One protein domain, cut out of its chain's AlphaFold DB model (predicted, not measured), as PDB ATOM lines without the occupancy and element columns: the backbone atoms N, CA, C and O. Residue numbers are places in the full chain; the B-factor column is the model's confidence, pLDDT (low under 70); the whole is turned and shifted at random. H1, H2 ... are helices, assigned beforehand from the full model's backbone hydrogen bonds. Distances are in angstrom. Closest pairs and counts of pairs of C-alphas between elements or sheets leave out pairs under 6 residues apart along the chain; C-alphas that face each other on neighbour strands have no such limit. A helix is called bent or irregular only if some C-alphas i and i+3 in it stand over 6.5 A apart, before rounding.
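Overview. This is residues 7 to 157 of the 214 residues of an uncharacterized protein of Cryomyces minteri (UniProt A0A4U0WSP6). Five long helices run nearly side by side in an up-and-down bundle: H2 is in the middle, H6 packs closely along it, and H3, H4 and H5 follow one another round H2 in an arc. The short H1 is tucked in near the first residues of H2 and H6, and at the other end of the bundle residues 91 to 97, of which 95 to 97 belong to H5, stick out. The printed part has 151 residues with six named helices, H1 to H6 in chain order, and no named strand; its class is all helix. The whole is compact, with a radius of gyration of the C-alphas of 16.3 A, and its outline is elongated, spanning 50 by 31 by 26 A.

Along the chain. The longest helices are H3, residues 36 to 63, 41.2 A from first to last C-alpha, and H5, residues 95 to 122, 41.7 A. H3 begins with C-alpha 36 at (-7.539, 144.403, 75.371). H3 is irregular, with C-alphas 37 and 40 7.2 A apart, and H5 only just so, with C-alphas 96 and 99 6.6 A apart. H6, residues 134 to 157, measures 33.7 A and ends with C-alpha 157 at (-13.211, 136.253, 68.922). H2, residues 15 to 34, measures 27.4 A. H4, residues 70 to 85, measures 21.6 A and has a kink of 34 degrees near residue 79. H1 is residues 10 to 13, 5.6 A, from C-alpha 10 at (-8.047, 173.158, 58.236).

Arrangement. In the bundle of H2 to H6, each helix runs against the one before it in the chain. H3 forms helical hairpins with H2, closest at the C-alphas of Ala 31 and Leu 39, 6.3 A, and with H4, closest at those of Ile 50 and Thr 80, 5.1 A. H4 and H5 form another hairpin at a shallow tilt of 5 degrees, closest at the C-alphas of Ile 75 and Thr 116, 5.9 A. H2 and H6 touch with 40 pairs of C-alphas within 8 A, the closest Gly 16 and Gln 136 at 4.2 A, at a shallow tilt of 16 degrees, the same way. H5 touches H2 with residues 102 to 113 alone, opposite ways, closest at the C-alphas of Ile 29 and Val 102, 6.4 A. H1 touches H4, closest at the C-alphas of Tyr 13 and Ile 76, 6.6 A. H3 and H5, H4 and H6, and H5 and H6 are among the pairs that are apart. The O i to N i+4 pairs within hydrogen-bond range are 15 of 16 in H2, 22 of 24 in H3, 9 of 12 in H4, 22 of 24 in H5 and 19 of 20 in H6; H1 is too short for such a pair.

Size, cuts and confidence. The two C-alphas farthest apart, those of Leu 66 and Lys 157, are 52.3 A apart. The printed part has no cut, and its long link is H5 to H6, with 11 residues between them. The mean pLDDT of the printed part is 85.1; residue 83 and residues 85 to 99 are under 70.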
ATOM      1  N   ASP A   7      -9.702 183.070  59.723       86.00
ATOM      2  CA  ASP A   7      -9.625 181.892  58.875       86.00
ATOM      3  C   ASP A   7      -8.656 180.865  59.462       86.00
ATOM      4  O   ASP A   7      -7.473 181.161  59.647       86.00
ATOM      5  N   GLY A   8      -9.173 179.689  59.810       84.31
ATOM      6  CA  GLY A   8      -8.407 178.651  60.485       84.31
ATOM      7  C   GLY A   8      -7.747 177.677  59.520       84.31
ATOM      8  O   GLY A   8      -8.330 177.290  58.505       84.31
ATOM      9  N   ASN A   9      -6.550 177.200  59.864       87.44
ATOM     10  CA  ASN A   9      -5.868 176.210  59.041       87.44
ATOM     11  C   ASN A   9      -6.477 174.804  59.203       87.44
ATOM     12  O   ASN A   9      -6.138 174.033  60.110       87.44
ATOM     13  N   SER A  10      -7.355 174.450  58.264       87.81
ATOM     14  CA  SER A  10      -8.047 173.158  58.236       87.81
ATOM     15  C   SER A  10      -7.113 171.939  58.124       87.81
ATOM     16  O   SER A  10      -7.468 170.855  58.587       87.81
ATOM     17  N   ASP A  11      -5.886 172.099  57.624       86.56
ATOM     18  CA  ASP A  11      -4.926 170.994  57.503       86.56
ATOM     19  C   ASP A  11      -4.226 170.641  58.822       86.56
ATOM     20  O   ASP A  11      -3.604 169.586  58.924       86.56
ATOM     21  N   MET A  12      -4.337 171.487  59.851       87.56
ATOM     22  CA  MET A  12      -3.723 171.227  61.157       87.56
ATOM     23  C   MET A  12      -4.698 170.632  62.177       87.56
ATOM     24  O   MET A  12      -4.329 169.761  62.962       87.56
ATOM     25  N   TYR A  13      -5.934 171.132  62.202       90.44
ATOM     26  CA  TYR A  13      -6.961 170.752  63.181       90.44
ATOM     27  C   TYR A  13      -8.373 170.783  62.580       90.44
ATOM     28  O   TYR A  13      -9.370 170.921  63.294       90.44
ATOM     29  N   GLY A  14      -8.487 170.647  61.259       91.69
ATOM     30  CA  GLY A  14      -9.778 170.553  60.591       91.69
ATOM     31  C   GLY A  14     -10.601 169.358  61.064       91.69
ATOM     32  O   GLY A  14     -10.172 168.527  61.875       91.69
ATOM     33  N   LEU A  15     -11.834 169.287  60.573       92.25
ATOM     34  CA  LEU A  15     -12.847 168.360  61.065       92.25
ATOM     35  C   LEU A  15     -12.360 166.903  61.065       92.25
ATOM     36  O   LEU A  15     -12.566 166.186  62.042       92.25
ATOM     37  N   GLY A  16     -11.676 166.473  60.002       91.88
ATOM     38  CA  GLY A  16     -11.222 165.086  59.876       91.88
ATOM     39  C   GLY A  16     -10.126 164.709  60.870       91.88
ATOM     40  O   GLY A  16     -10.152 163.611  61.425       91.88
ATOM     41  N   ILE A  17      -9.220 165.642  61.174       93.00
ATOM     42  CA  ILE A  17      -8.177 165.452  62.191       93.00
ATOM     43  C   ILE A  17      -8.825 165.341  63.571       93.00
ATOM     44  O   ILE A  17      -8.579 164.366  64.282       93.00
ATOM     45  N   ARG A  18      -9.709 166.282  63.923       93.88
ATOM     46  CA  ARG A  18     -10.430 166.287  65.207       93.88
ATOM     47  C   ARG A  18     -11.220 165.001  65.421       93.88
ATOM     48  O   ARG A  18     -10.975 164.286  66.391       93.88
ATOM     49  N   ILE A  19     -12.103 164.661  64.479       94.06
ATOM     50  CA  ILE A  19     -12.903 163.433  64.556       94.06
ATOM     51  C   ILE A  19     -11.996 162.199  64.587       94.06
ATOM     52  O   ILE A  19     -12.255 161.281  65.361       94.06
ATOM     53  N   GLY A  20     -10.904 162.183  63.819       92.75
ATOM     54  CA  GLY A  20      -9.909 161.115  63.863       92.75
ATOM     55  C   GLY A  20      -9.332 160.898  65.268       92.75
ATOM     56  O   GLY A  20      -9.314 159.765  65.755       92.75
ATOM     57  N   PHE A  21      -8.928 161.969  65.962       92.44
ATOM     58  CA  PHE A  21      -8.479 161.898  67.359       92.44
ATOM     59  C   PHE A  21      -9.582 161.400  68.298       92.44
ATOM     60  O   PHE A  21      -9.333 160.508  69.114       92.44
ATOM     61  N   TYR A  22     -10.802 161.924  68.162       93.12
ATOM     62  CA  TYR A  22     -11.930 161.539  69.014       93.12
ATOM     63  C   TYR A  22     -12.247 160.051  68.868       93.12
ATOM     64  O   TYR A  22     -12.316 159.321  69.861       93.12
ATOM     65  N   LEU A  23     -12.354 159.572  67.627       93.00
ATOM     66  CA  LEU A  23     -12.598 158.167  67.324       93.00
ATOM     67  C   LEU A  23     -11.483 157.276  67.868       93.00
ATOM     68  O   LEU A  23     -11.773 156.224  68.431       93.00
ATOM     69  N   GLN A  24     -10.218 157.689  67.783       91.31
ATOM     70  CA  GLN A  24      -9.110 156.914  68.345       91.31
ATOM     71  C   GLN A  24      -9.097 156.869  69.875       91.31
ATOM     72  O   GLN A  24      -8.691 155.861  70.468       91.31
ATOM     73  N   TRP A  25      -9.520 157.939  70.544       90.19
ATOM     74  CA  TRP A  25      -9.663 157.939  71.998       90.19
ATOM     75  C   TRP A  25     -10.764 156.985  72.435       90.19
ATOM     76  O   TRP A  25     -10.490 156.076  73.221       90.19
ATOM     77  N   TYR A  26     -11.955 157.102  71.848       91.06
ATOM     78  CA  TYR A  26     -13.062 156.202  72.160       91.06
ATOM     79  C   TYR A  26     -12.794 154.757  71.735       91.06
ATOM     80  O   TYR A  26     -13.154 153.846  72.474       91.06
ATOM     81  N   SER A  27     -12.081 154.518  70.631       90.81
ATOM     82  CA  SER A  27     -11.653 153.167  70.236       90.81
ATOM     83  C   SER A  27     -10.717 152.546  71.269       90.81
ATOM     84  O   SER A  27     -10.842 151.366  71.578       90.81
ATOM     85  N   GLY A  28      -9.802 153.331  71.852       88.88
ATOM     86  CA  GLY A  28      -8.927 152.865  72.930       88.88
ATOM     87  C   GLY A  28      -9.689 152.522  74.214       88.88
ATOM     88  O   GLY A  28      -9.407 151.495  74.830       88.88
ATOM     89  N   ILE A  29     -10.674 153.347  74.584       88.88
ATOM     90  CA  ILE A  29     -11.572 153.090  75.723       88.88
ATOM     91  C   ILE A  29     -12.400 151.829  75.467       88.88
ATOM     92  O   ILE A  29     -12.491 150.950  76.313       88.88
ATOM     93  N   LEU A  30     -12.978 151.700  74.276       89.31
ATOM     94  CA  LEU A  30     -13.799 150.551  73.922       89.31
ATOM     95  C   LEU A  30     -12.968 149.262  73.879       89.31
ATOM     96  O   LEU A  30     -13.401 148.224  74.376       89.31
ATOM     97  N   ALA A  31     -11.743 149.329  73.350       87.56
ATOM     98  CA  ALA A  31     -10.820 148.204  73.319       87.56
ATOM     99  C   ALA A  31     -10.404 147.744  74.718       87.56
ATOM    100  O   ALA A  31     -10.221 146.546  74.919       87.56
ATOM    101  N   SER A  32     -10.291 148.643  75.701       84.81
ATOM    102  CA  SER A  32      -9.952 148.242  77.073       84.81
ATOM    103  C   SER A  32     -11.056 147.416  77.744       84.81
ATOM    104  O   SER A  32     -10.772 146.673  78.684       84.81
ATOM    105  N   ILE A  33     -12.292 147.504  77.240       85.56
ATOM    106  CA  ILE A  33     -13.444 146.725  77.705       85.56
ATOM    107  C   ILE A  33     -13.628 145.464  76.849       85.56
ATOM    108  O   ILE A  33     -13.764 144.367  77.386       85.56
ATOM    109  N   LEU A  34     -13.634 145.610  75.520       86.81
ATOM    110  CA  LEU A  34     -14.040 144.548  74.592       86.81
ATOM    111  C   LEU A  34     -12.880 143.681  74.090       86.81
ATOM    112  O   LEU A  34     -13.034 142.469  73.933       86.81
ATOM    113  N   ALA A  35     -11.725 144.285  73.804       85.44
ATOM    114  CA  ALA A  35     -10.608 143.612  73.145       85.44
ATOM    115  C   ALA A  35      -9.243 144.167  73.598       85.44
ATOM    116  O   ALA A  35      -8.542 144.814  72.811       85.44
ATOM    117  N   PRO A  36      -8.797 143.871  74.839       82.44
ATOM    118  CA  PRO A  36      -7.539 144.403  75.371       82.44
ATOM    119  C   PRO A  36      -6.304 144.012  74.545       82.44
ATOM    120  O   PRO A  36      -5.269 144.672  74.623       82.44
ATOM    121  N   SER A  37      -6.408 142.955  73.726       82.31
ATOM    122  CA  SER A  37      -5.344 142.521  72.814       82.31
ATOM    123  C   SER A  37      -5.016 143.535  71.718       82.31
ATOM    124  O   SER A  37      -3.891 143.530  71.231       82.31
ATOM    125  N   GLU A  38      -5.955 144.415  71.357       86.06
ATOM    126  CA  GLU A  38      -5.769 145.405  70.287       86.06
ATOM    127  C   GLU A  38      -5.182 146.733  70.786       86.06
ATOM    128  O   GLU A  38      -4.756 147.567  69.983       86.06
ATOM    129  N   LEU A  39      -5.100 146.932  72.108       84.62
ATOM    130  CA  LEU A  39      -4.589 148.166  72.712       84.62
ATOM    131  C   LEU A  39      -3.199 148.583  72.200       84.62
ATOM    132  O   LEU A  39      -3.026 149.775  71.944       84.62
ATOM    133  N   PRO A  40      -2.209 147.683  72.009       85.44
ATOM    134  CA  PRO A  40      -0.901 148.082  71.490       85.44
ATOM    135  C   PRO A  40      -0.975 148.679  70.078       85.44
ATOM    136  O   PRO A  40      -0.333 149.692  69.813       85.44
ATOM    137  N   GLY A  41      -1.796 148.098  69.195       84.94
ATOM    138  CA  GLY A  41      -1.976 148.594  67.828       84.94
ATOM    139  C   GLY A  41      -2.657 149.962  67.798       84.94
ATOM    140  O   GLY A  41      -2.192 150.874  67.120       84.94
ATOM    141  N   LEU A  42      -3.700 150.138  68.612       86.94
ATOM    142  CA  LEU A  42      -4.402 151.418  68.746       86.94
ATOM    143  C   LEU A  42      -3.507 152.516  69.338       86.94
ATOM    144  O   LEU A  42      -3.572 153.666  68.914       86.94
ATOM    145  N   ARG A  43      -2.648 152.176  70.309       86.44
ATOM    146  CA  ARG A  43      -1.664 153.115  70.879       86.44
ATOM    147  C   ARG A  43      -0.632 153.546  69.845       86.44
ATOM    148  O   ARG A  43      -0.274 154.718  69.819       86.44
ATOM    149  N   PHE A  44      -0.177 152.626  69.000       87.81
ATOM    150  CA  PHE A  44       0.767 152.938  67.933       87.81
ATOM    151  C   PHE A  44       0.161 153.891  66.893       87.81
ATOM    152  O   PHE A  44       0.750 154.931  66.611       87.81
ATOM    153  N   ALA A  45      -1.045 153.598  66.394       87.94
ATOM    154  CA  ALA A  45      -1.753 154.483  65.462       87.94
ATOM    155  C   ALA A  45      -1.965 155.892  66.052       87.94
ATOM    156  O   ALA A  45      -1.744 156.903  65.385       87.94
ATOM    157  N   LYS A  46      -2.290 155.957  67.346       87.69
ATOM    158  CA  LYS A  46      -2.433 157.215  68.084       87.69
ATOM    159  C   LYS A  46      -1.127 157.980  68.217       87.69
ATOM    160  O   LYS A  46      -1.114 159.192  68.030       87.69
ATOM    161  N   ALA A  47      -0.027 157.287  68.508       88.56
ATOM    162  CA  ALA A  47       1.293 157.901  68.579       88.56
ATOM    163  C   ALA A  47       1.701 158.517  67.233       88.56
ATOM    164  O   ALA A  47       2.253 159.614  67.219       88.56
ATOM    165  N   LEU A  48       1.369 157.866  66.112       89.75
ATOM    166  CA  LEU A  48       1.592 158.428  64.777       89.75
ATOM    167  C   LEU A  48       0.792 159.712  64.551       89.75
ATOM    168  O   LEU A  48       1.347 160.677  64.039       89.75
ATOM    169  N   PHE A  49      -0.476 159.754  64.969       88.56
ATOM    170  CA  PHE A  49      -1.290 160.970  64.876       88.56
ATOM    171  C   PHE A  49      -0.691 162.114  65.677       88.56
ATOM    172  O   PHE A  49      -0.500 163.198  65.138       88.56
ATOM    173  N   ILE A  50      -0.361 161.851  66.943       90.56
ATOM    174  CA  ILE A  50       0.248 162.839  67.835       90.56
ATOM    175  C   ILE A  50       1.544 163.366  67.220       90.56
ATOM    176  O   ILE A  50       1.726 164.578  67.135       90.56
ATOM    177  N   ALA A  51       2.421 162.471  66.754       91.00
ATOM    178  CA  ALA A  51       3.686 162.843  66.135       91.00
ATOM    179  C   ALA A  51       3.479 163.675  64.862       91.00
ATOM    180  O   ALA A  51       4.142 164.694  64.695       91.00
ATOM    181  N   ALA A  52       2.541 163.283  63.997       91.06
ATOM    182  CA  ALA A  52       2.243 163.992  62.758       91.06
ATOM    183  C   ALA A  52       1.695 165.403  63.020       91.06
ATOM    184  O   ALA A  52       2.216 166.370  62.468       91.06
ATOM    185  N   THR A  53       0.701 165.549  63.901       90.12
ATOM    186  CA  THR A  53       0.131 166.870  64.219       90.12
ATOM    187  C   THR A  53       1.101 167.757  64.987       90.12
ATOM    188  O   THR A  53       1.128 168.966  64.776       90.12
ATOM    189  N   PHE A  54       1.934 167.173  65.852       90.88
ATOM    190  CA  PHE A  54       2.968 167.925  66.556       90.88
ATOM    191  C   PHE A  54       4.065 168.400  65.597       90.88
ATOM    192  O   PHE A  54       4.481 169.553  65.656       90.88
ATOM    193  N   LEU A  55       4.492 167.548  64.660       91.31
ATOM    194  CA  LEU A  55       5.433 167.933  63.614       91.31
ATOM    195  C   LEU A  55       4.857 169.036  62.716       91.31
ATOM    196  O   LEU A  55       5.564 169.996  62.416       91.31
ATOM    197  N   ALA A  56       3.580 168.941  62.333       90.00
ATOM    198  CA  ALA A  56       2.902 169.984  61.564       90.00
ATOM    199  C   ALA A  56       2.920 171.332  62.303       90.00
ATOM    200  O   ALA A  56       3.261 172.356  61.709       90.00
ATOM    201  N   LEU A  57       2.645 171.326  63.613       91.12
ATOM    202  CA  LEU A  57       2.746 172.517  64.454       91.12
ATOM    203  C   LEU A  57       4.166 173.099  64.460       91.12
ATOM    204  O   LEU A  57       4.323 174.309  64.297       91.12
ATOM    205  N   LEU A  58       5.197 172.262  64.604       92.06
ATOM    206  CA  LEU A  58       6.592 172.714  64.580       92.06
ATOM    207  C   LEU A  58       6.966 173.355  63.240       92.06
ATOM    208  O   LEU A  58       7.539 174.443  63.222       92.06
ATOM    209  N   ILE A  59       6.614 172.711  62.124       90.81
ATOM    210  CA  ILE A  59       6.906 173.220  60.778       90.81
ATOM    211  C   ILE A  59       6.237 174.582  60.569       90.81
ATOM    212  O   ILE A  59       6.896 175.528  60.143       90.81
ATOM    213  N   LEU A  60       4.957 174.708  60.921       88.75
ATOM    214  CA  LEU A  60       4.201 175.950  60.733       88.75
ATOM    215  C   LEU A  60       4.668 177.072  61.660       88.75
ATOM    216  O   LEU A  60       4.723 178.223  61.233       88.75
ATOM    217  N   THR A  61       5.099 176.738  62.877       90.50
ATOM    218  CA  THR A  61       5.715 177.705  63.799       90.50
ATOM    219  C   THR A  61       7.012 178.282  63.221       90.50
ATOM    220  O   THR A  61       7.281 179.468  63.389       90.50
ATOM    221  N   ILE A  62       7.810 177.465  62.523       91.56
ATOM    222  CA  ILE A  62       9.070 177.904  61.904       91.56
ATOM    223  C   ILE A  62       8.812 178.692  60.615       91.56
ATOM    224  O   ILE A  62       9.454 179.712  60.380       91.56
ATOM    225  N   GLN A  63       7.893 178.222  59.768       89.44
ATOM    226  CA  GLN A  63       7.656 178.810  58.450       89.44
ATOM    227  C   GLN A  63       6.829 180.098  58.504       89.44
ATOM    228  O   GLN A  63       7.120 181.027  57.757       89.44
ATOM    229  N   ASN A  64       5.805 180.165  59.362       84.88
ATOM    230  CA  ASN A  64       4.841 181.268  59.392       84.88
ATOM    231  C   ASN A  64       4.440 181.653  60.831       84.88
ATOM    232  O   ASN A  64       3.266 181.556  61.192       84.88
ATOM    233  N   PRO A  65       5.378 182.150  61.661       81.31
ATOM    234  CA  PRO A  65       5.100 182.462  63.065       81.31
ATOM    235  C   PRO A  65       4.034 183.554  63.255       81.31
ATOM    236  O   PRO A  65       3.312 183.536  64.244       81.31
ATOM    237  N   LEU A  66       3.914 184.496  62.313       79.38
ATOM    238  CA  LEU A  66       2.939 185.597  62.374       79.38
ATOM    239  C   LEU A  66       1.535 185.202  61.891       79.38
ATOM    240  O   LEU A  66       0.578 185.919  62.171       79.38
ATOM    241  N   GLY A  67       1.414 184.098  61.148       79.00
ATOM    242  CA  GLY A  67       0.133 183.598  60.640       79.00
ATOM    243  C   GLY A  67      -0.562 182.628  61.591       79.00
ATOM    244  O   GLY A  67      -1.728 182.314  61.385       79.00
ATOM    245  N   LEU A  68       0.143 182.156  62.622       85.25
ATOM    246  CA  LEU A  68      -0.347 181.144  63.544       85.25
ATOM    247  C   LEU A  68      -1.005 181.798  64.756       85.25
ATOM    248  O   LEU A  68      -0.360 182.529  65.512       85.25
ATOM    249  N   GLN A  69      -2.287 181.519  64.972       88.06
ATOM    250  CA  GLN A  69      -2.994 182.102  66.105       88.06
ATOM    251  C   GLN A  69      -2.862 181.250  67.361       88.06
ATOM    252  O   GLN A  69      -2.795 180.021  67.316       88.06
ATOM    253  N   VAL A  70      -2.897 181.910  68.520       88.88
ATOM    254  CA  VAL A  70      -2.777 181.245  69.827       88.88
ATOM    255  C   VAL A  70      -3.858 180.174  70.012       88.88
ATOM    256  O   VAL A  70      -3.575 179.111  70.561       88.88
ATOM    257  N   ALA A  71      -5.073 180.417  69.510       89.06
ATOM    258  CA  ALA A  71      -6.167 179.450  69.565       89.06
ATOM    259  C   ALA A  71      -5.852 178.156  68.789       89.06
ATOM    260  O   ALA A  71      -6.168 177.070  69.267       89.06
ATOM    261  N   GLU A  72      -5.179 178.248  67.640       89.62
ATOM    262  CA  GLU A  72      -4.817 177.089  66.808       89.62
ATOM    263  C   GLU A  72      -3.741 176.240  67.483       89.62
ATOM    264  O   GLU A  72      -3.877 175.020  67.601       89.62
ATOM    265  N   VAL A  73      -2.705 176.901  68.015       91.69
ATOM    266  CA  VAL A  73      -1.655 176.256  68.815       91.69
ATOM    267  C   VAL A  73      -2.274 175.548  70.014       91.69
ATOM    268  O   VAL A  73      -1.970 174.385  70.277       91.69
ATOM    269  N   TYR A  74      -3.176 176.229  70.722       91.94
ATOM    270  CA  TYR A  74      -3.858 175.677  71.883       91.94
ATOM    271  C   TYR A  74      -4.665 174.419  71.539       91.94
ATOM    272  O   TYR A  74      -4.524 173.417  72.236       91.94
ATOM    273  N   ILE A  75      -5.446 174.423  70.451       92.62
ATOM    274  CA  ILE A  75      -6.219 173.249  70.012       92.62
ATOM    275  C   ILE A  75      -5.292 172.060  69.733       92.62
ATOM    276  O   ILE A  75      -5.545 170.953  70.209       92.62
ATOM    277  N   ILE A  76      -4.195 172.269  69.002       92.62
ATOM    278  CA  ILE A  76      -3.277 171.183  68.626       92.62
ATOM    279  C   ILE A  76      -2.523 170.646  69.844       92.62
ATOM    280  O   ILE A  76      -2.376 169.431  70.003       92.62
ATOM    281  N   LEU A  77      -2.069 171.524  70.739       91.38
ATOM    282  CA  LEU A  77      -1.453 171.108  71.999       91.38
ATOM    283  C   LEU A  77      -2.451 170.338  72.865       91.38
ATOM    284  O   LEU A  77      -2.107 169.307  73.436       91.38
ATOM    285  N   LEU A  78      -3.704 170.779  72.918       91.50
ATOM    286  CA  LEU A  78      -4.753 170.104  73.669       91.50
ATOM    287  C   LEU A  78      -5.055 168.704  73.101       91.50
ATOM    288  O   LEU A  78      -5.188 167.754  73.873       91.50
ATOM    289  N   LEU A  79      -5.086 168.540  71.775       89.75
ATOM    290  CA  LEU A  79      -5.250 167.234  71.119       89.75
ATOM    291  C   LEU A  79      -4.035 166.313  71.321       89.75
ATOM    292  O   LEU A  79      -4.192 165.119  71.578       89.75
ATOM    293  N   THR A  80      -2.816 166.844  71.242       88.62
ATOM    294  CA  THR A  80      -1.591 166.042  71.393       88.62
ATOM    295  C   THR A  80      -1.350 165.651  72.855       88.62
ATOM    296  O   THR A  80      -1.258 164.462  73.166       88.62
ATOM    297  N   PHE A  81      -1.330 166.620  73.773       84.94
ATOM    298  CA  PHE A  81      -1.024 166.414  75.193       84.94
ATOM    299  C   PHE A  81      -2.204 165.897  76.019       84.94
ATOM    300  O   PHE A  81      -1.992 165.128  76.958       84.94
ATOM    301  N   GLY A  82      -3.448 166.233  75.659       78.00
ATOM    302  CA  GLY A  82      -4.636 165.757  76.377       78.00
ATOM    303  C   GLY A  82      -4.750 164.229  76.397       78.00
ATOM    304  O   GLY A  82      -5.245 163.643  77.357       78.00
ATOM    305  N   SER A  83      -4.187 163.564  75.386       68.62
ATOM    306  CA  SER A  83      -4.132 162.104  75.306       68.62
ATOM    307  C   SER A  83      -3.184 161.446  76.323       68.62
ATOM    308  O   SER A  83      -3.379 160.280  76.661       68.62
ATOM    309  N   TYR A  84      -2.187 162.167  76.845       73.56
ATOM    310  CA  TYR A  84      -1.255 161.645  77.850       73.56
ATOM    311  C   TYR A  84      -1.834 161.700  79.267       73.56
ATOM    312  O   TYR A  84      -1.486 160.858  80.092       73.56
ATOM    313  N   LEU A  85      -2.787 162.607  79.530       64.06
ATOM    314  CA  LEU A  85      -3.552 162.631  80.786       64.06
ATOM    315  C   LEU A  85      -4.353 161.336  80.996       64.06
ATOM    316  O   LEU A  85      -4.558 160.914  82.127       64.06
ATOM    317  N   PHE A  86      -4.750 160.679  79.904       61.44
ATOM    318  CA  PHE A  86      -5.413 159.373  79.911       61.44
ATOM    319  C   PHE A  86      -4.518 158.243  80.436       61.44
ATOM    320  O   PHE A  86      -5.019 157.234  80.916       61.44
ATOM    321  N   PHE A  87      -3.199 158.372  80.269       59.09
ATOM    322  CA  PHE A  87      -2.261 157.252  80.337       59.09
ATOM    323  C   PHE A  87      -1.327 157.272  81.542       59.09
ATOM    324  O   PHE A  87      -0.471 156.392  81.628       59.09
ATOM    325  N   VAL A  88      -1.477 158.237  82.457       58.03
ATOM    326  CA  VAL A  88      -0.701 158.267  83.703       58.03
ATOM    327  C   VAL A  88      -0.988 156.967  84.463       58.03
ATOM    328  O   VAL A  88      -2.123 156.758  84.898       58.03
ATOM    329  N   PRO A  89      -0.002 156.060  84.584       54.50
ATOM    330  CA  PRO A  89      -0.215 154.783  85.230       54.50
ATOM    331  C   PRO A  89      -0.347 155.046  86.727       54.50
ATOM    332  O   PRO A  89       0.641 155.304  87.400       54.50
ATOM    333  N   PHE A  90      -1.567 154.996  87.256       51.44
ATOM    334  CA  PHE A  90      -1.749 154.872  88.697       51.44
ATOM    335  C   PHE A  90      -1.250 153.472  89.066       51.44
ATOM    336  O   PHE A  90      -1.860 152.473  88.673       51.44
ATOM    337  N   GLU A  91      -0.077 153.376  89.698       50.47
ATOM    338  CA  GLU A  91       0.569 152.095  89.964       50.47
ATOM    339  C   GLU A  91      -0.381 151.072  90.627       50.47
ATOM    340  O   GLU A  91      -0.978 151.297  91.677       50.47
ATOM    341  N   ARG A  92      -0.495 149.930  89.935       59.41
ATOM    342  CA  ARG A  92      -0.919 148.579  90.345       59.41
ATOM    343  C   ARG A  92      -1.334 148.407  91.817       59.41
ATOM    344  O   ARG A  92      -0.461 148.408  92.666       59.41
ATOM    345  N   GLN A  93      -2.597 148.021  92.072       53.50
ATOM    346  CA  GLN A  93      -2.883 146.887  92.987       53.50
ATOM    347  C   GLN A  93      -4.336 146.352  92.964       53.50
ATOM    348  O   GLN A  93      -4.552 145.219  93.379       53.50
ATOM    349  N   PHE A  94      -5.348 147.090  92.487       52.53
ATOM    350  CA  PHE A  94      -6.752 146.664  92.647       52.53
ATOM    351  C   PHE A  94      -7.468 146.416  91.310       52.53
ATOM    352  O   PHE A  94      -7.726 147.349  90.557       52.53
ATOM    353  N   GLN A  95      -7.875 145.166  91.039       57.47
ATOM    354  CA  GLN A  95      -8.727 144.803  89.886       57.47
ATOM    355  C   GLN A  95     -10.059 145.584  89.846       57.47
ATOM    356  O   GLN A  95     -10.646 145.766  88.782       57.47
ATOM    357  N   THR A  96     -10.509 146.116  90.984       54.41
ATOM    358  CA  THR A  96     -11.689 146.984  91.106       54.41
ATOM    359  C   THR A  96     -11.510 148.361  90.438       54.41
ATOM    360  O   THR A  96     -12.501 149.045  90.195       54.41
ATOM    361  N   LEU A  97     -10.276 148.775  90.109       58.50
ATOM    362  CA  LEU A  97      -9.957 150.093  89.538       58.50
ATOM    363  C   LEU A  97     -10.165 150.190  88.020       58.50
ATOM    364  O   LEU A  97     -10.367 151.294  87.528       58.50
ATOM    365  N   HIS A  98     -10.214 149.073  87.282       68.25
ATOM    366  CA  HIS A  98     -10.364 149.106  85.812       68.25
ATOM    367  C   HIS A  98     -11.673 149.779  85.372       68.25
ATOM    368  O   HIS A  98     -11.709 150.556  84.421       68.25
ATOM    369  N   ARG A  99     -12.767 149.534  86.110       67.38
ATOM    370  CA  ARG A  99     -14.059 150.205  85.879       67.38
ATOM    371  C   ARG A  99     -13.985 151.715  86.111       67.38
ATOM    372  O   ARG A  99     -14.654 152.462  85.407       67.38
ATOM    373  N   TRP A 100     -13.203 152.156  87.092       73.62
ATOM    374  CA  TRP A 100     -13.047 153.574  87.415       73.62
ATOM    375  C   TRP A 100     -12.122 154.283  86.431       73.62
ATOM    376  O   TRP A 100     -12.417 155.403  86.031       73.62
ATOM    377  N   GLU A 101     -11.072 153.606  85.968       77.56
ATOM    378  CA  GLU A 101     -10.168 154.104  84.931       77.56
ATOM    379  C   GLU A 101     -10.930 154.431  83.643       77.56
ATOM    380  O   GLU A 101     -10.795 155.531  83.119       77.56
ATOM    381  N   VAL A 102     -11.812 153.534  83.188       81.88
ATOM    382  CA  VAL A 102     -12.667 153.756  82.009       81.88
ATOM    383  C   VAL A 102     -13.576 154.978  82.176       81.88
ATOM    384  O   VAL A 102     -13.728 155.763  81.242       81.88
ATOM    385  N   LEU A 103     -14.176 155.164  83.356       84.38
ATOM    386  CA  LEU A 103     -15.049 156.312  83.620       84.38
ATOM    387  C   LEU A 103     -14.266 157.628  83.615       84.38
ATOM    388  O   LEU A 103     -14.690 158.587  82.973       84.38
ATOM    389  N   ILE A 104     -13.105 157.658  84.274       83.31
ATOM    390  CA  ILE A 104     -12.205 158.819  84.281       83.31
ATOM    391  C   ILE A 104     -11.763 159.141  82.850       83.31
ATOM    392  O   ILE A 104     -11.847 160.286  82.419       83.31
ATOM    393  N   ALA A 105     -11.374 158.121  82.090       83.62
ATOM    394  CA  ALA A 105     -11.003 158.218  80.687       83.62
ATOM    395  C   ALA A 105     -12.100 158.849  79.811       83.62
ATOM    396  O   ALA A 105     -11.811 159.746  79.019       83.62
ATOM    397  N   VAL A 106     -13.354 158.409  79.958       88.44
ATOM    398  CA  VAL A 106     -14.499 158.970  79.220       88.44
ATOM    399  C   VAL A 106     -14.737 160.427  79.602       88.44
ATOM    400  O   VAL A 106     -14.920 161.260  78.714       88.44
ATOM    401  N   ILE A 107     -14.694 160.750  80.900       89.62
ATOM    402  CA  ILE A 107     -14.877 162.120  81.391       89.62
ATOM    403  C   ILE A 107     -13.787 163.028  80.821       89.62
ATOM    404  O   ILE A 107     -14.102 164.042  80.204       89.62
ATOM    405  N   VAL A 108     -12.515 162.646  80.948       87.50
ATOM    406  CA  VAL A 108     -11.379 163.425  80.435       87.50
ATOM    407  C   VAL A 108     -11.489 163.625  78.923       87.50
ATOM    408  O   VAL A 108     -11.386 164.759  78.458       87.50
ATOM    409  N   ALA A 109     -11.774 162.565  78.157       89.69
ATOM    410  CA  ALA A 109     -11.956 162.668  76.710       89.69
ATOM    411  C   ALA A 109     -13.102 163.626  76.345       89.69
ATOM    412  O   ALA A 109     -12.923 164.502  75.501       89.69
ATOM    413  N   SER A 110     -14.253 163.517  77.018       91.75
ATOM    414  CA  SER A 110     -15.408 164.393  76.777       91.75
ATOM    415  C   SER A 110     -15.128 165.860  77.119       91.75
ATOM    416  O   SER A 110     -15.522 166.755  76.368       91.75
ATOM    417  N   THR A 111     -14.387 166.115  78.199       91.44
ATOM    418  CA  THR A 111     -13.958 167.459  78.594       91.44
ATOM    419  C   THR A 111     -13.042 168.061  77.540       91.44
ATOM    420  O   THR A 111     -13.244 169.206  77.149       91.44
ATOM    421  N   ILE A 112     -12.073 167.292  77.034       91.25
ATOM    422  CA  ILE A 112     -11.157 167.773  75.996       91.25
ATOM    423  C   ILE A 112     -11.915 168.082  74.700       91.25
ATOM    424  O   ILE A 112     -11.712 169.149  74.129       91.25
ATOM    425  N   ILE A 113     -12.823 167.201  74.270       93.00
ATOM    426  CA  ILE A 113     -13.662 167.426  73.081       93.00
ATOM    427  C   ILE A 113     -14.465 168.718  73.236       93.00
ATOM    428  O   ILE A 113     -14.418 169.594  72.371       93.00
ATOM    429  N   THR A 114     -15.141 168.871  74.374       93.94
ATOM    430  CA  THR A 114     -15.931 170.070  74.672       93.94
ATOM    431  C   THR A 114     -15.052 171.316  74.661       93.94
ATOM    432  O   THR A 114     -15.418 172.311  74.048       93.94
ATOM    433  N   ALA A 115     -13.865 171.259  75.269       92.75
ATOM    434  CA  ALA A 115     -12.920 172.369  75.278       92.75
ATOM    435  C   ALA A 115     -12.442 172.737  73.861       92.75
ATOM    436  O   ALA A 115     -12.377 173.923  73.533       92.75
ATOM    437  N   THR A 116     -12.172 171.752  72.995       91.94
ATOM    438  CA  THR A 116     -11.777 172.006  71.598       91.94
ATOM    439  C   THR A 116     -12.896 172.657  70.787       91.94
ATOM    440  O   THR A 116     -12.663 173.685  70.153       91.94
ATOM    441  N   GLU A 117     -14.121 172.129  70.847       93.00
ATOM    442  CA  GLU A 117     -15.252 172.670  70.079       93.00
ATOM    443  C   GLU A 117     -15.683 174.047  70.593       93.00
ATOM    444  O   GLU A 117     -15.976 174.949  69.810       93.00
ATOM    445  N   LEU A 118     -15.646 174.246  71.912       91.81
ATOM    446  CA  LEU A 118     -15.962 175.530  72.526       91.81
ATOM    447  C   LEU A 118     -14.925 176.599  72.173       91.81
ATOM    448  O   LEU A 118     -15.298 177.739  71.914       91.81
ATOM    449  N   THR A 119     -13.641 176.235  72.090       91.00
ATOM    450  CA  THR A 119     -12.583 177.151  71.635       91.00
ATOM    451  C   THR A 119     -12.845 177.620  70.205       91.00
ATOM    452  O   THR A 119     -12.753 178.815  69.931       91.00
ATOM    453  N   ILE A 120     -13.214 176.705  69.306       90.12
ATOM    454  CA  ILE A 120     -13.524 177.025  67.905       90.12
ATOM    455  C   ILE A 120     -14.756 177.928  67.823       90.12
ATOM    456  O   ILE A 120     -14.736 178.943  67.126       90.12
ATOM    457  N   TYR A 121     -15.798 177.601  68.591       89.94
ATOM    458  CA  TYR A 121     -17.035 178.372  68.638       89.94
ATOM    459  C   TYR A 121     -16.818 179.791  69.184       89.94
ATOM    460  O   TYR A 121     -17.247 180.767  68.572       89.94
ATOM    461  N   TRP A 122     -16.107 179.934  70.306       89.56
ATOM    462  CA  TRP A 122     -15.829 181.240  70.913       89.56
ATOM    463  C   TRP A 122     -14.956 182.134  70.033       89.56
ATOM    464  O   TRP A 122     -15.165 183.346  70.007       89.56
ATOM    465  N   ASN A 123     -14.025 181.549  69.279       87.88
ATOM    466  CA  ASN A 123     -13.158 182.287  68.362       87.88
ATOM    467  C   ASN A 123     -13.752 182.452  66.951       87.88
ATOM    468  O   ASN A 123     -13.097 183.033  66.097       87.88
ATOM    469  N   ASN A 124     -14.978 181.969  66.694       87.19
ATOM    470  CA  ASN A 124     -15.639 182.035  65.382       87.19
ATOM    471  C   ASN A 124     -14.712 181.626  64.223       87.19
ATOM    472  O   ASN A 124     -14.649 182.302  63.197       87.19
ATOM    473  N   ILE A 125     -13.970 180.531  64.411       88.31
ATOM    474  CA  ILE A 125     -12.999 180.057  63.423       88.31
ATOM    475  C   ILE A 125     -13.757 179.468  62.231       88.31
ATOM    476  O   ILE A 125     -14.546 178.529  62.381       88.31
ATOM    477  N   THR A 126     -13.518 180.011  61.038       87.25
ATOM    478  CA  THR A 126     -14.154 179.559  59.790       87.25
ATOM    479  C   THR A 126     -13.263 178.580  59.019       87.25
ATOM    480  O   THR A 126     -12.095 178.410  59.348       87.25
ATOM    481  N   ASN A 127     -13.824 177.892  58.014       86.38
ATOM    482  CA  ASN A 127     -13.137 176.918  57.139       86.38
ATOM    483  C   ASN A 127     -12.551 175.662  57.808       86.38
ATOM    484  O   ASN A 127     -11.891 174.861  57.158       86.38
ATOM    485  N   VAL A 128     -12.874 175.400  59.075       89.44
ATOM    486  CA  VAL A 128     -12.382 174.214  59.807       89.44
ATOM    487  C   VAL A 128     -13.383 173.054  59.875       89.44
ATOM    488  O   VAL A 128     -13.071 172.002  60.436       89.44
ATOM    489  N   TYR A 129     -14.586 173.228  59.317       87.75
ATOM    490  CA  TYR A 129     -15.676 172.241  59.336       87.75
ATOM    491  C   TYR A 129     -15.820 171.434  58.034       87.75
ATOM    492  O   TYR A 129     -16.677 170.560  57.946       87.75
ATOM    493  N   SER A 130     -15.001 171.702  57.018       86.62
ATOM    494  CA  SER A 130     -15.047 170.993  55.737       86.62
ATOM    495  C   SER A 130     -14.018 169.868  55.667       86.62
ATOM    496  O   SER A 130     -12.851 170.075  55.983       86.62
ATOM    497  N   LEU A 131     -14.430 168.706  55.161       84.94
ATOM    498  CA  LEU A 131     -13.544 167.592  54.802       84.94
ATOM    499  C   LEU A 131     -13.105 167.724  53.338       84.94
ATOM    500  O   LEU A 131     -13.608 167.017  52.469       84.94
ATOM    501  N   SER A 132     -12.224 168.678  53.048       82.00
ATOM    502  CA  SER A 132     -11.812 168.995  51.672       82.00
ATOM    503  C   SER A 132     -10.411 168.501  51.317       82.00
ATOM    504  O   SER A 132     -10.120 168.298  50.140       82.00
ATOM    505  N   THR A 133      -9.540 168.292  52.306       85.88
ATOM    506  CA  THR A 133      -8.124 167.988  52.075       85.88
ATOM    507  C   THR A 133      -7.760 166.562  52.478       85.88
ATOM    508  O   THR A 133      -8.302 165.983  53.423       85.88
ATOM    509  N   ALA A 134      -6.784 165.980  51.772       83.62
ATOM    510  CA  ALA A 134      -6.296 164.631  52.064       83.62
ATOM    511  C   ALA A 134      -5.727 164.519  53.492       83.62
ATOM    512  O   ALA A 134      -5.896 163.488  54.145       83.62
ATOM    513  N   GLY A 135      -5.129 165.608  53.997       81.94
ATOM    514  CA  GLY A 135      -4.615 165.717  55.363       81.94
ATOM    515  C   GLY A 135      -5.682 165.552  56.449       81.94
ATOM    516  O   GLY A 135      -5.344 165.186  57.568       81.94
ATOM    517  N   GLN A 136      -6.966 165.732  56.122       90.00
ATOM    518  CA  GLN A 136      -8.089 165.510  57.036       90.00
ATOM    519  C   GLN A 136      -8.771 164.155  56.816       90.00
ATOM    520  O   GLN A 136      -9.173 163.497  57.778       90.00
ATOM    521  N   THR A 137      -8.873 163.713  55.561       89.69
ATOM    522  CA  THR A 137      -9.522 162.444  55.205       89.69
ATOM    523  C   THR A 137      -8.760 161.233  55.738       89.69
ATOM    524  O   THR A 137      -9.381 160.302  56.250       89.69
ATOM    525  N   ILE A 138      -7.423 161.251  55.677       89.38
ATOM    526  CA  ILE A 138      -6.590 160.149  56.180       89.38
ATOM    527  C   ILE A 138      -6.811 159.952  57.693       89.38
ATOM    528  O   ILE A 138      -7.153 158.838  58.108       89.38
ATOM    529  N   PRO A 139      -6.705 161.004  58.533       89.56
ATOM    530  CA  PRO A 139      -6.999 160.894  59.952       89.56
ATOM    531  C   PRO A 139      -8.397 160.370  60.281       89.56
ATOM    532  O   PRO A 139      -8.577 159.536  61.173       89.56
ATOM    533  N   PHE A 140      -9.392 160.839  59.535       90.69
ATOM    534  CA  PHE A 140     -10.772 160.409  59.691       90.69
ATOM    535  C   PHE A 140     -10.941 158.912  59.387       90.69
ATOM    536  O   PHE A 140     -11.507 158.174  60.198       90.69
ATOM    537  N   ALA A 141     -10.386 158.443  58.266       92.25
ATOM    538  CA  ALA A 141     -10.473 157.046  57.845       92.25
ATOM    539  C   ALA A 141      -9.788 156.098  58.842       92.25
ATOM    540  O   ALA A 141     -10.367 155.080  59.224       92.25
ATOM    541  N   ILE A 142      -8.596 156.461  59.331       90.75
ATOM    542  CA  ILE A 142      -7.877 155.673  60.345       90.75
ATOM    543  C   ILE A 142      -8.671 155.620  61.659       90.75
ATOM    544  O   ILE A 142      -8.743 154.564  62.290       90.75
ATOM    545  N   GLY A 143      -9.307 156.725  62.066       90.25
ATOM    546  CA  GLY A 143     -10.180 156.756  63.243       90.25
ATOM    547  C   GLY A 143     -11.355 155.779  63.136       90.25
ATOM    548  O   GLY A 143     -11.627 155.033  64.078       90.25
ATOM    549  N   ILE A 144     -12.014 155.724  61.975       93.38
ATOM    550  CA  ILE A 144     -13.096 154.763  61.708       93.38
ATOM    551  C   ILE A 144     -12.563 153.328  61.695       93.38
ATOM    552  O   ILE A 144     -13.135 152.453  62.348       93.38
ATOM    553  N   GLY A 145     -11.456 153.080  60.988       91.44
ATOM    554  CA  GLY A 145     -10.837 151.757  60.900       91.44
ATOM    555  C   GLY A 145     -10.451 151.201  62.271       91.44
ATOM    556  O   GLY A 145     -10.698 150.029  62.558       91.44
ATOM    557  N   ALA A 146      -9.938 152.055  63.160       90.00
ATOM    558  CA  ALA A 146      -9.636 151.700  64.542       90.00
ATOM    559  C   ALA A 146     -10.878 151.207  65.302       90.00
ATOM    560  O   ALA A 146     -10.816 150.177  65.977       90.00
ATOM    561  N   LEU A 147     -12.013 151.895  65.160       90.31
ATOM    562  CA  LEU A 147     -13.261 151.519  65.824       90.31
ATOM    563  C   LEU A 147     -13.820 150.208  65.258       90.31
ATOM    564  O   LEU A 147     -14.152 149.294  66.018       90.31
ATOM    565  N   LEU A 148     -13.859 150.085  63.929       91.44
ATOM    566  CA  LEU A 148     -14.309 148.872  63.243       91.44
ATOM    567  C   LEU A 148     -13.467 147.658  63.628       91.44
ATOM    568  O   LEU A 148     -14.017 146.590  63.879       91.44
ATOM    569  N   ARG A 149     -12.146 147.819  63.747       87.44
ATOM    570  CA  ARG A 149     -11.237 146.750  64.169       87.44
ATOM    571  C   ARG A 149     -11.569 146.229  65.566       87.44
ATOM    572  O   ARG A 149     -11.583 145.016  65.769       87.44
ATOM    573  N   VAL A 150     -11.863 147.113  66.521       89.00
ATOM    574  CA  VAL A 150     -12.247 146.709  67.887       89.00
ATOM    575  C   VAL A 150     -13.547 145.910  67.872       89.00
ATOM    576  O   VAL A 150     -13.621 144.846  68.491       89.00
ATOM    577  N   VAL A 151     -14.547 146.390  67.131       89.50
ATOM    578  CA  VAL A 151     -15.847 145.718  66.996       89.50
ATOM    579  C   VAL A 151     -15.696 144.364  66.299       89.50
ATOM    580  O   VAL A 151     -16.240 143.369  66.774       89.50
ATOM    581  N   TYR A 152     -14.911 144.300  65.223       89.12
ATOM    582  CA  TYR A 152     -14.624 143.072  64.484       89.12
ATOM    583  C   TYR A 152     -13.967 142.021  65.383       89.12
ATOM    584  O   TYR A 152     -14.463 140.902  65.499       89.12
ATOM    585  N   VAL A 153     -12.883 142.380  66.078       87.94
ATOM    586  CA  VAL A 153     -12.184 141.441  66.964       87.94
ATOM    587  C   VAL A 153     -13.110 140.960  68.076       87.94
ATOM    588  O   VAL A 153     -13.118 139.769  68.375       87.94
ATOM    589  N   TYR A 154     -13.927 141.838  68.659       86.75
ATOM    590  CA  TYR A 154     -14.914 141.434  69.657       86.75
ATOM    591  C   TYR A 154     -15.941 140.436  69.097       86.75
ATOM    592  O   TYR A 154     -16.166 139.385  69.705       86.75
ATOM    593  N   ALA A 155     -16.520 140.717  67.927       87.88
ATOM    594  CA  ALA A 155     -17.535 139.868  67.307       87.88
ATOM    595  C   ALA A 155     -16.990 138.477  66.935       87.88
ATOM    596  O   ALA A 155     -17.579 137.462  67.304       87.88
ATOM    597  N   PHE A 156     -15.834 138.412  66.268       83.25
ATOM    598  CA  PHE A 156     -15.280 137.147  65.775       83.25
ATOM    599  C   PHE A 156     -14.585 136.324  66.867       83.25
ATOM    600  O   PHE A 156     -14.725 135.103  66.900       83.25
ATOM    601  N   LYS A 157     -13.904 136.962  67.827       71.19
ATOM    602  CA  LYS A 157     -13.211 136.253  68.922       71.19
ATOM    603  C   LYS A 157     -14.172 135.658  69.954       71.19
ATOM    604  O   LYS A 157     -13.802 134.747  70.691       71.19
TER     605      LYS A 157